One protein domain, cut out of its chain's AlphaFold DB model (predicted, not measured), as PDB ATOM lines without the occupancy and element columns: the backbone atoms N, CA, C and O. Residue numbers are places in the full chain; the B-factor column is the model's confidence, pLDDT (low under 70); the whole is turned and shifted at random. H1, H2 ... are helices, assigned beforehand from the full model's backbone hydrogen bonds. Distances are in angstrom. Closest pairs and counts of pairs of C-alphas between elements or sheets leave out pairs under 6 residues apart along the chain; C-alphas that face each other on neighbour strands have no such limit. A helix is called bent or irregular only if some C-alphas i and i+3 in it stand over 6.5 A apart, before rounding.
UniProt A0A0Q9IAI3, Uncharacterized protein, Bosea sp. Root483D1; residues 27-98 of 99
ATOM      1  N   GLY A  27     130.476 145.402 132.862       87.50
ATOM      2  CA  GLY A  27     129.544 145.098 133.957       87.50
ATOM      3  C   GLY A  27     129.270 146.261 134.916       87.50
ATOM      4  O   GLY A  27     128.462 146.111 135.824       87.50
ATOM      5  N   THR A  28     129.891 147.424 134.713       91.31
ATOM      6  CA  THR A  28     129.575 148.647 135.471       91.31
ATOM      7  C   THR A  28     128.505 149.496 134.769       91.31
ATOM      8  O   THR A  28     128.410 149.469 133.534       91.31
ATOM      9  N   PRO A  29     127.731 150.316 135.508       93.31
ATOM     10  CA  PRO A  29     126.804 151.265 134.893       93.31
ATOM     11  C   PRO A  29     127.522 152.278 133.985       93.31
ATOM     12  O   PRO A  29     126.959 152.699 132.976       93.31
ATOM     13  N   GLU A  30     128.776 152.634 134.275       94.75
ATOM     14  CA  GLU A  30     129.587 153.517 133.430       94.75
ATOM     15  C   GLU A  30     129.947 152.869 132.091       94.75
ATOM     16  O   GLU A  30     129.957 153.548 131.062       94.75
ATOM     17  N   PHE A  31     130.221 151.562 132.085       94.06
ATOM     18  CA  PHE A  31     130.448 150.818 130.850       94.06
ATOM     19  C   PHE A  31     129.187 150.764 130.007       94.06
ATOM     20  O   PHE A  31     129.230 151.129 128.835       94.06
ATOM     21  N   THR A  32     128.047 150.415 130.605       94.38
ATOM     22  CA  THR A  32     126.767 150.425 129.889       94.38
ATOM     23  C   THR A  32     126.467 151.816 129.328       94.38
ATOM     24  O   THR A  32     126.096 151.942 128.164       94.38
ATOM     25  N   ALA A  33     126.705 152.881 130.098       95.31
ATOM     26  CA  ALA A  33     126.534 154.256 129.637       95.31
ATOM     27  C   ALA A  33     127.439 154.610 128.443       95.31
ATOM     28  O   ALA A  33     126.977 155.276 127.510       95.31
ATOM     29  N   ALA A  34     128.695 154.151 128.446       94.31
ATOM     30  CA  ALA A  34     129.624 154.340 127.335       94.31
ATOM     31  C   ALA A  34     129.172 153.585 126.075       94.31
ATOM     32  O   ALA A  34     129.199 154.152 124.982       94.31
ATOM     33  N   GLN A  35     128.691 152.345 126.220       94.81
ATOM     34  CA  GLN A  35     128.162 151.551 125.105       94.81
ATOM     35  C   GLN A  35     126.881 152.168 124.525       94.81
ATOM     36  O   GLN A  35     126.733 152.227 123.307       94.81
ATOM     37  N   VAL A  36     125.985 152.687 125.374       95.19
ATOM     38  CA  VAL A  36     124.776 153.410 124.943       95.19
ATOM     39  C   VAL A  36     125.146 154.668 124.161       95.19
ATOM     40  O   VAL A  36     124.618 154.881 123.073       95.19
ATOM     41  N   SER A  37     126.079 155.476 124.676       94.75
ATOM     42  CA  SER A  37     126.555 156.663 123.955       94.75
ATOM     43  C   SER A  37     127.145 156.277 122.606       94.75
ATOM     44  O   SER A  37     126.783 156.862 121.593       94.75
ATOM     45  N   ARG A  38     127.998 155.248 122.569       94.00
ATOM     46  CA  ARG A  38     128.621 154.807 121.323       94.00
ATOM     47  C   ARG A  38     127.596 154.293 120.315       94.00
ATOM     48  O   ARG A  38     127.717 154.571 119.130       94.00
ATOM     49  N   ALA A  39     126.570 153.580 120.773       94.50
ATOM     50  CA  ALA A  39     125.477 153.133 119.920       94.50
ATOM     51  C   ALA A  39     124.730 154.312 119.273       94.50
ATOM     52  O   ALA A  39     124.424 154.232 118.082       94.50
ATOM     53  N   TYR A  40     124.514 155.414 119.998       93.12
ATOM     54  CA  TYR A  40     123.948 156.631 119.409       93.12
ATOM     55  C   TYR A  40     124.858 157.247 118.343       93.12
ATOM     56  O   TYR A  40     124.360 157.570 117.267       93.12
ATOM     57  N   ASP A  41     126.173 157.325 118.575       92.56
ATOM     58  CA  ASP A  41     127.134 157.801 117.559       92.56
ATOM     59  C   ASP A  41     127.051 156.973 116.276       92.56
ATOM     60  O   ASP A  41     127.186 157.479 115.164       92.56
ATOM     61  N   CYS A  42     126.817 155.671 116.438       93.62
ATOM     62  CA  CYS A  42     126.669 154.742 115.333       93.62
ATOM     63  C   CYS A  42     125.275 154.782 114.679       93.62
ATOM     64  O   CYS A  42     125.015 153.997 113.766       93.62
ATOM     65  N   GLY A  43     124.367 155.655 115.125       92.44
ATOM     66  CA  GLY A  43     123.001 155.763 114.610       92.44
ATOM     67  C   GLY A  43     122.097 154.584 114.985       92.44
ATOM     68  O   GLY A  43     121.106 154.322 114.304       92.44
ATOM     69  N   LEU A  44     122.438 153.834 116.036       93.75
ATOM     70  CA  LEU A  44     121.627 152.722 116.519       93.75
ATOM     71  C   LEU A  44     120.492 153.229 117.415       93.75
ATOM     72  O   LEU A  44     120.662 154.143 118.222       93.75
ATOM     73  N   ARG A  45     119.327 152.580 117.320       92.69
ATOM     74  CA  ARG A  45     118.229 152.790 118.269       92.69
ATOM     75  C   ARG A  45     118.512 152.026 119.558       92.69
ATOM     76  O   ARG A  45     118.805 150.833 119.518       92.69
ATOM     77  N   VAL A  46     118.379 152.711 120.689       93.25
ATOM     78  CA  VAL A  46     118.629 152.150 122.021       93.25
ATOM     79  C   VAL A  46     117.414 152.376 122.913       93.25
ATOM     80  O   VAL A  46     116.994 153.517 123.108       93.25
ATOM     81  N   ASP A  47     116.889 151.299 123.499       92.44
ATOM     82  CA  ASP A  47     115.879 151.358 124.560       92.44
ATOM     83  C   ASP A  47     116.536 151.742 125.896       92.44
ATOM     84  O   ASP A  47     116.870 150.905 126.738       92.44
ATOM     85  N   ARG A  48     116.775 153.045 126.063       92.12
ATOM     86  CA  ARG A  48     117.416 153.599 127.261       92.12
ATOM     87  C   ARG A  48     116.555 153.411 128.508       92.12
ATOM     88  O   ARG A  48     117.096 153.113 129.570       92.12
ATOM     89  N   SER A  49     115.239 153.566 128.387       92.19
ATOM     90  CA  SER A  49     114.313 153.406 129.511       92.19
ATOM     91  C   SER A  49     114.325 151.973 130.034       92.19
ATOM     92  O   SER A  49     114.452 151.772 131.240       92.19
ATOM     93  N   GLY A  50     114.296 150.978 129.143       92.75
ATOM     94  CA  GLY A  50     114.412 149.577 129.538       92.75
ATOM     95  C   GLY A  50     115.771 149.233 130.145       92.75
ATOM     96  O   GLY A  50     115.827 148.443 131.084       92.75
ATOM     97  N   ILE A  51     116.868 149.843 129.678       92.00
ATOM     98  CA  ILE A  51     118.187 149.686 130.319       92.00
ATOM     99  C   ILE A  51     118.151 150.216 131.757       92.00
ATOM    100  O   ILE A  51     118.526 149.494 132.675       92.00
ATOM    101  N   ILE A  52     117.652 151.436 131.972       92.06
ATOM    102  CA  ILE A  52     117.558 152.039 133.314       92.06
ATOM    103  C   ILE A  52     116.663 151.202 134.236       92.06
ATOM    104  O   ILE A  52     116.997 151.012 135.403       92.06
ATOM    105  N   ALA A  53     115.544 150.688 133.721       91.81
ATOM    106  CA  ALA A  53     114.605 149.887 134.499       91.81
ATOM    107  C   ALA A  53     115.231 148.586 135.029       91.81
ATOM    108  O   ALA A  53     114.901 148.166 136.136       91.81
ATOM    109  N   ARG A  54     116.147 147.980 134.263       90.00
ATOM    110  CA  ARG A  54     116.825 146.722 134.618       90.00
ATOM    111  C   ARG A  54     118.041 146.916 135.524       90.00
ATOM    112  O   ARG A  54     118.462 145.963 136.162       90.00
ATOM    113  N   LEU A  55     118.568 148.138 135.630       90.56
ATOM    114  CA  LEU A  55     119.646 148.438 136.568       90.56
ATOM    115  C   LEU A  55     119.139 148.435 138.023       90.56
ATOM    116  O   LEU A  55     118.062 148.998 138.294       90.56
ATOM    117  N   PRO A  56     119.948 147.912 138.968       92.12
ATOM    118  CA  PRO A  56     119.717 148.084 140.398       92.12
ATOM    119  C   PRO A  56     119.564 149.562 140.766       92.12
ATOM    120  O   PRO A  56     120.208 150.432 140.169       92.12
ATOM    121  N   ALA A  57     118.687 149.865 141.723       93.25
ATOM    122  CA  ALA A  57     118.282 151.236 142.035       93.25
ATOM    123  C   ALA A  57     119.478 152.137 142.391       93.25
ATOM    124  O   ALA A  57     119.561 153.273 141.919       93.25
ATOM    125  N   GLU A  58     120.443 151.598 143.132       93.88
ATOM    126  CA  GLU A  58     121.678 152.265 143.542       93.88
ATOM    127  C   GLU A  58     122.620 152.588 142.368       93.88
ATOM    128  O   GLU A  58     123.430 153.512 142.443       93.88
ATOM    129  N   GLN A  59     122.493 151.875 141.244       94.25
ATOM    130  CA  GLN A  59     123.336 152.061 140.060       94.25
ATOM    131  C   GLN A  59     122.740 153.040 139.043       94.25
ATOM    132  O   GLN A  59     123.465 153.588 138.209       94.25
ATOM    133  N   ARG A  60     121.429 153.310 139.115       94.75
ATOM    134  CA  ARG A  60     120.723 154.167 138.147       94.75
ATOM    135  C   ARG A  60     121.294 155.581 138.099       94.75
ATOM    136  O   ARG A  60     121.522 156.105 137.011       94.75
ATOM    137  N   GLY A  61     121.574 156.178 139.260       95.88
ATOM    138  CA  GLY A  61     122.157 157.522 139.343       95.88
ATOM    139  C   GLY A  61     123.521 157.599 138.657       95.88
ATOM    140  O   GLY A  61     123.755 158.474 137.824       95.88
ATOM    141  N   ARG A  62     124.390 156.615 138.922       95.38
ATOM    142  CA  ARG A  62     125.711 156.501 138.287       95.38
ATOM    143  C   ARG A  62     125.613 156.362 136.769       95.38
ATOM    144  O   ARG A  62     126.321 157.063 136.048       95.38
ATOM    145  N   PHE A  63     124.694 155.527 136.279       95.44
ATOM    146  CA  PHE A  63     124.442 155.383 134.844       95.44
ATOM    147  C   PHE A  63     124.013 156.708 134.203       95.44
ATOM    148  O   PHE A  63     124.572 157.092 133.178       95.44
ATOM    149  N   VAL A  64     123.044 157.418 134.794       95.94
ATOM    150  CA  VAL A  64     122.521 158.678 134.236       95.94
ATOM    151  C   VAL A  64     123.622 159.735 134.156       95.94
ATOM    152  O   VAL A  64     123.815 160.328 133.092       95.94
ATOM    153  N   THR A  65     124.387 159.915 135.234       96.88
ATOM    154  CA  THR A  65     125.510 160.863 135.287       96.88
ATOM    155  C   THR A  65     126.595 160.526 134.261       96.88
ATOM    156  O   THR A  65     127.072 161.404 133.534       96.88
ATOM    157  N   ALA A  66     126.964 159.248 134.147       96.12
ATOM    158  CA  ALA A  66     127.955 158.806 133.172       96.12
ATOM    159  C   ALA A  66     127.453 158.991 131.732       96.12
ATOM    160  O   ALA A  66     128.187 159.486 130.877       96.12
ATOM    161  N   ASN A  67     126.191 158.649 131.460       95.00
ATOM    162  CA  ASN A  67     125.598 158.742 130.129       95.00
ATOM    163  C   ASN A  67     125.524 160.195 129.641       95.00
ATOM    164  O   ASN A  67     125.886 160.456 128.495       95.00
ATOM    165  N   ALA A  68     125.161 161.139 130.516       95.19
ATOM    166  CA  ALA A  68     125.209 162.569 130.206       95.19
ATOM    167  C   ALA A  68     126.636 163.033 129.860       95.19
ATOM    168  O   ALA A  68     126.854 163.692 128.843       95.19
ATOM    169  N   SER A  69     127.626 162.620 130.657       94.69
ATOM    170  CA  SER A  69     129.032 162.969 130.416       94.69
ATOM    171  C   SER A  69     129.557 162.418 129.083       94.69
ATOM    172  O   SER A  69     130.298 163.103 128.377       94.69
ATOM    173  N   TYR A  70     129.181 161.189 128.708       94.44
ATOM    174  CA  TYR A  70     129.578 160.603 127.423       94.44
ATOM    175  C   TYR A  70     128.880 161.248 126.230       94.44
ATOM    176  O   TYR A  70     129.530 161.428 125.203       94.44
ATOM    177  N   ALA A  71     127.618 161.661 126.372       91.94
ATOM    178  CA  ALA A  71     126.909 162.379 125.318       91.94
ATOM    179  C   ALA A  71     127.630 163.687 124.946       91.94
ATOM    180  O   ALA A  71     127.870 163.939 123.767       91.94
ATOM    181  N   VAL A  72     128.068 164.468 125.943       93.31
ATOM    182  CA  VAL A  72     128.860 165.691 125.710       93.31
ATOM    183  C   VAL A  72     130.198 165.368 125.040       93.31
ATOM    184  O   VAL A  72     130.585 166.019 124.070       93.31
ATOM    185  N   LYS A  73     130.908 164.336 125.518       88.94
ATOM    186  CA  LYS A  73     132.183 163.911 124.914       88.94
ATOM    187  C   LYS A  73     132.021 163.486 123.456       88.94
ATOM    188  O   LYS A  73     132.862 163.838 122.639       88.94
ATOM    189  N   SER A  74     130.964 162.739 123.143       88.25
ATOM    190  CA  SER A  74     130.668 162.316 121.775       88.25
ATOM    191  C   SER A  74     130.340 163.506 120.877       88.25
ATOM    192  O   SER A  74     130.909 163.621 119.794       88.25
ATOM    193  N   TYR A  75     129.499 164.430 121.353       88.00
ATOM    194  CA  TYR A  75     129.154 165.640 120.611       88.00
ATOM    195  C   TYR A  75     130.400 166.441 120.203       88.00
ATOM    196  O   TYR A  75     130.515 166.875 119.061       88.00
ATOM    197  N   ASN A  76     131.367 166.567 121.116       91.31
ATOM    198  CA  ASN A  76     132.613 167.292 120.865       91.31
ATOM    199  C   ASN A  76     133.616 166.529 119.980       91.31
ATOM    200  O   ASN A  76     134.561 167.130 119.476       91.31
ATOM    201  N   ALA A  77     133.459 165.213 119.818       88.19
ATOM    202  CA  ALA A  77     134.392 164.365 119.082       88.19
ATOM    203  C   ALA A  77     133.661 163.194 118.395       88.19
ATOM    204  O   ALA A  77     133.847 162.030 118.783       88.19
ATOM    205  N   PRO A  78     132.828 163.472 117.373       82.56
ATOM    206  CA  PRO A  78     132.060 162.438 116.700       82.56
ATOM    207  C   PRO A  78     132.999 161.484 115.961       82.56
ATOM    208  O   PRO A  78     133.906 161.890 115.233       82.56
ATOM    209  N   ARG A  79     132.773 160.183 116.139       86.62
ATOM    210  CA  ARG A  79     133.588 159.131 115.522       86.62
ATOM    211  C   ARG A  79     132.712 158.233 114.666       86.62
ATOM    212  O   ARG A  79     131.691 157.744 115.148       86.62
ATOM    213  N   ARG A  80     133.159 157.957 113.437       88.12
ATOM    214  CA  ARG A  80     132.513 156.989 112.536       88.12
ATOM    215  C   ARG A  80     132.465 155.602 113.177       88.12
ATOM    216  O   ARG A  80     133.285 155.295 114.043       88.12
ATOM    217  N   CYS A  81     131.499 154.796 112.752       92.50
ATOM    218  CA  CYS A  81     131.352 153.417 113.198       92.50
ATOM    219  C   CYS A  81     131.331 152.467 112.013       92.50
ATOM    220  O   CYS A  81     130.480 152.607 111.126       92.50
ATOM    221  N   GLU A  82     132.199 151.467 112.081       94.19
ATOM    222  CA  GLU A  82     132.228 150.342 111.154       94.19
ATOM    223  C   GLU A  82     131.088 149.358 111.445       94.19
ATOM    224  O   GLU A  82     130.552 149.305 112.559       94.19
ATOM    225  N   MET A  83     130.723 148.541 110.454       92.94
ATOM    226  CA  MET A  83     129.645 147.551 110.593       92.94
ATOM    227  C   MET A  83     129.889 146.566 111.742       92.94
ATOM    228  O   MET A  83     129.000 146.352 112.565       92.94
ATOM    229  N   GLN A  84     131.118 146.067 111.881       95.25
ATOM    230  CA  GLN A  84     131.485 145.152 112.966       95.25
ATOM    231  C   GLN A  84     131.316 145.789 114.359       95.25
ATOM    232  O   GLN A  84     130.920 145.123 115.317       95.25
ATOM    233  N   GLU A  85     131.585 147.093 114.495       94.62
ATOM    234  CA  GLU A  85     131.388 147.804 115.764       94.62
ATOM    235  C   GLU A  85     129.897 147.917 116.103       94.62
ATOM    236  O   GLU A  85     129.508 147.700 117.252       94.62
ATOM    237  N   ARG A  86     129.053 148.198 115.102       94.81
ATOM    238  CA  ARG A  86     127.592 148.275 115.265       94.81
ATOM    239  C   ARG A  86     127.011 146.953 115.759       94.81
ATOM    240  O   ARG A  86     126.235 146.955 116.713       94.81
ATOM    241  N   GLU A  87     127.410 145.842 115.148       95.00
ATOM    242  CA  GLU A  87     126.961 144.496 115.528       95.00
ATOM    243  C   GLU A  87     127.359 144.157 116.963       95.00
ATOM    244  O   GLU A  87     126.518 143.757 117.776       95.00
ATOM    245  N   ARG A  88     128.626 144.412 117.316       94.31
ATOM    246  CA  ARG A  88     129.117 144.218 118.681       94.31
ATOM    247  C   ARG A  88     128.330 145.064 119.684       94.31
ATOM    248  O   ARG A  88     127.937 144.552 120.726       94.31
ATOM    249  N   LEU A  89     128.067 146.338 119.390       94.19
ATOM    250  CA  LEU A  89     127.292 147.217 120.277       94.19
ATOM    251  C   LEU A  89     125.861 146.713 120.484       94.19
ATOM    252  O   LEU A  89     125.364 146.727 121.609       94.19
ATOM    253  N   GLN A  90     125.205 146.228 119.429       92.69
ATOM    254  CA  GLN A  90     123.876 145.629 119.548       92.69
ATOM    255  C   GLN A  90     123.894 144.377 120.430       92.69
ATOM    256  O   GLN A  90     122.989 144.196 121.246       92.69
ATOM    257  N   GLN A  91     124.911 143.524 120.298       92.19
ATOM    258  CA  GLN A  91     125.072 142.347 121.150       92.19
ATOM    259  C   GLN A  91     125.312 142.741 122.613       92.19
ATOM    260  O   GLN A  91     124.608 142.257 123.498       92.19
ATOM    261  N   GLU A  92     126.244 143.659 122.868       91.19
ATOM    262  CA  GLU A  92     126.568 144.155 124.211       91.19
ATOM    263  C   GLU A  92     125.345 144.755 124.906       91.19
ATOM    264  O   GLU A  92     125.061 144.425 126.052       91.19
ATOM    265  N   LEU A  93     124.554 145.576 124.210       90.19
ATOM    266  CA  LEU A  93     123.354 146.186 124.789       90.19
ATOM    267  C   LEU A  93     122.226 145.172 125.030       90.19
ATOM    268  O   LEU A  93     121.451 145.335 125.971       90.19
ATOM    269  N   ARG A  94     122.146 144.096 124.235       86.31
ATOM    270  CA  ARG A  94     121.222 142.976 124.491       86.31
ATOM    271  C   ARG A  94     121.652 142.127 125.687       86.31
ATOM    272  O   ARG A  94     120.789 141.615 126.394       86.31
ATOM    273  N   LEU A  95     122.957 141.951 125.901       81.44
ATOM    274  CA  LEU A  95     123.509 141.135 126.989       81.44
ATOM    275  C   LEU A  95     123.576 141.897 128.313       81.44
ATOM    276  O   LEU A  95     123.167 141.364 129.339       81.44
ATOM    277  N   GLY A  96     124.033 143.148 128.286       69.00
ATOM    278  CA  GLY A  96     124.058 144.045 129.442       69.00
ATOM    279  C   GLY A  96     122.661 144.419 129.935       69.00
ATOM    280  O   GLY A  96     122.497 144.816 131.075       69.00
ATOM    281  N   ALA A  97     121.633 144.231 129.106       57.41
ATOM    282  CA  ALA A  97     120.242 144.290 129.528       57.41
ATOM    283  C   ALA A  97     119.810 143.117 130.430       57.41
ATOM    284  O   ALA A  97     118.742 143.204 131.017       57.41
ATOM    285  N   ARG A  98     120.559 142.010 130.492       51.56
ATOM    286  CA  ARG A  98     120.146 140.765 131.170       51.56
ATOM    287  C   ARG A  98     120.936 140.453 132.446       51.56
ATOM    288  O   ARG A  98     120.688 139.411 133.043       51.56
TER     289      ARG A  98
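What this domain is: This is residues 27 to 98 of the 99 residues of an uncharacterized protein of Bosea sp. Root483D1 (UniProt A0A0Q9IAI3). Three helices make a row, with H1 in the middle, the long H3 on one side of it and H4 on the other; the short H2 lies over one side of this row, and residues 77 to 82 run past the end of H1 from H3 to H4. The printed part has 72 residues with four named helices, H1, H2, H3 and H4 along the chain, and no named strand: its class is all helix. It is compact, with a radius of gyration of the C-alphas of 11.6 A, and spans 33 by 25 by 18 A.

Where its parts are: H1 is residues 29 to 41, 18.5 A long, and begins with C-alpha 29 at (126.804, 151.265, 134.893). H2 is residues 48 to 54. H3, residues 57 to 76, is 30.2 A long and only just irregular: C-alphas 58 and 61 are 6.7 A apart. H4, residues 83 to 96, is 20.0 A long and ends with C-alpha 96 at (124.058, 144.045, 129.442).

How they stand to each other: H1 touches H3, the closest C-alphas being those of Ala 33 and Asn 67, 4.6 A apart; they run the same way at a tilt of 36 degrees, only just steep. H1 touches H4, closest at the C-alphas of Ala 39 and Leu 89, 6.2 A; they run opposite ways at 35.2 degrees, only just steep. H3 and H4 are apart. H2 is close to H1 but not clearly touching, the closest C-alphas, of Val 36 and Arg 48, being 7.7 A apart. H2 is likewise close to H3 but not clearly touching, with the closest C-alphas, of Ile 52 and Arg 60, 6.2 A apart. H2 and H4 are near each other. Every O i to N i+4 pair is within hydrogen-bond range in H1, H2 and H4, and 14 of 16 are in H3.

The domain as a whole: The two C-alphas farthest apart are those of Glu 58 and Met 83, 34.2 A. The printed part has no cut. The link from H2 to H3 is tight, and those from H1 to H2 and from H3 to H4 are short. Residues 96 to 98 are under 70 in pLDDT; the mean of the printed part is 91.2.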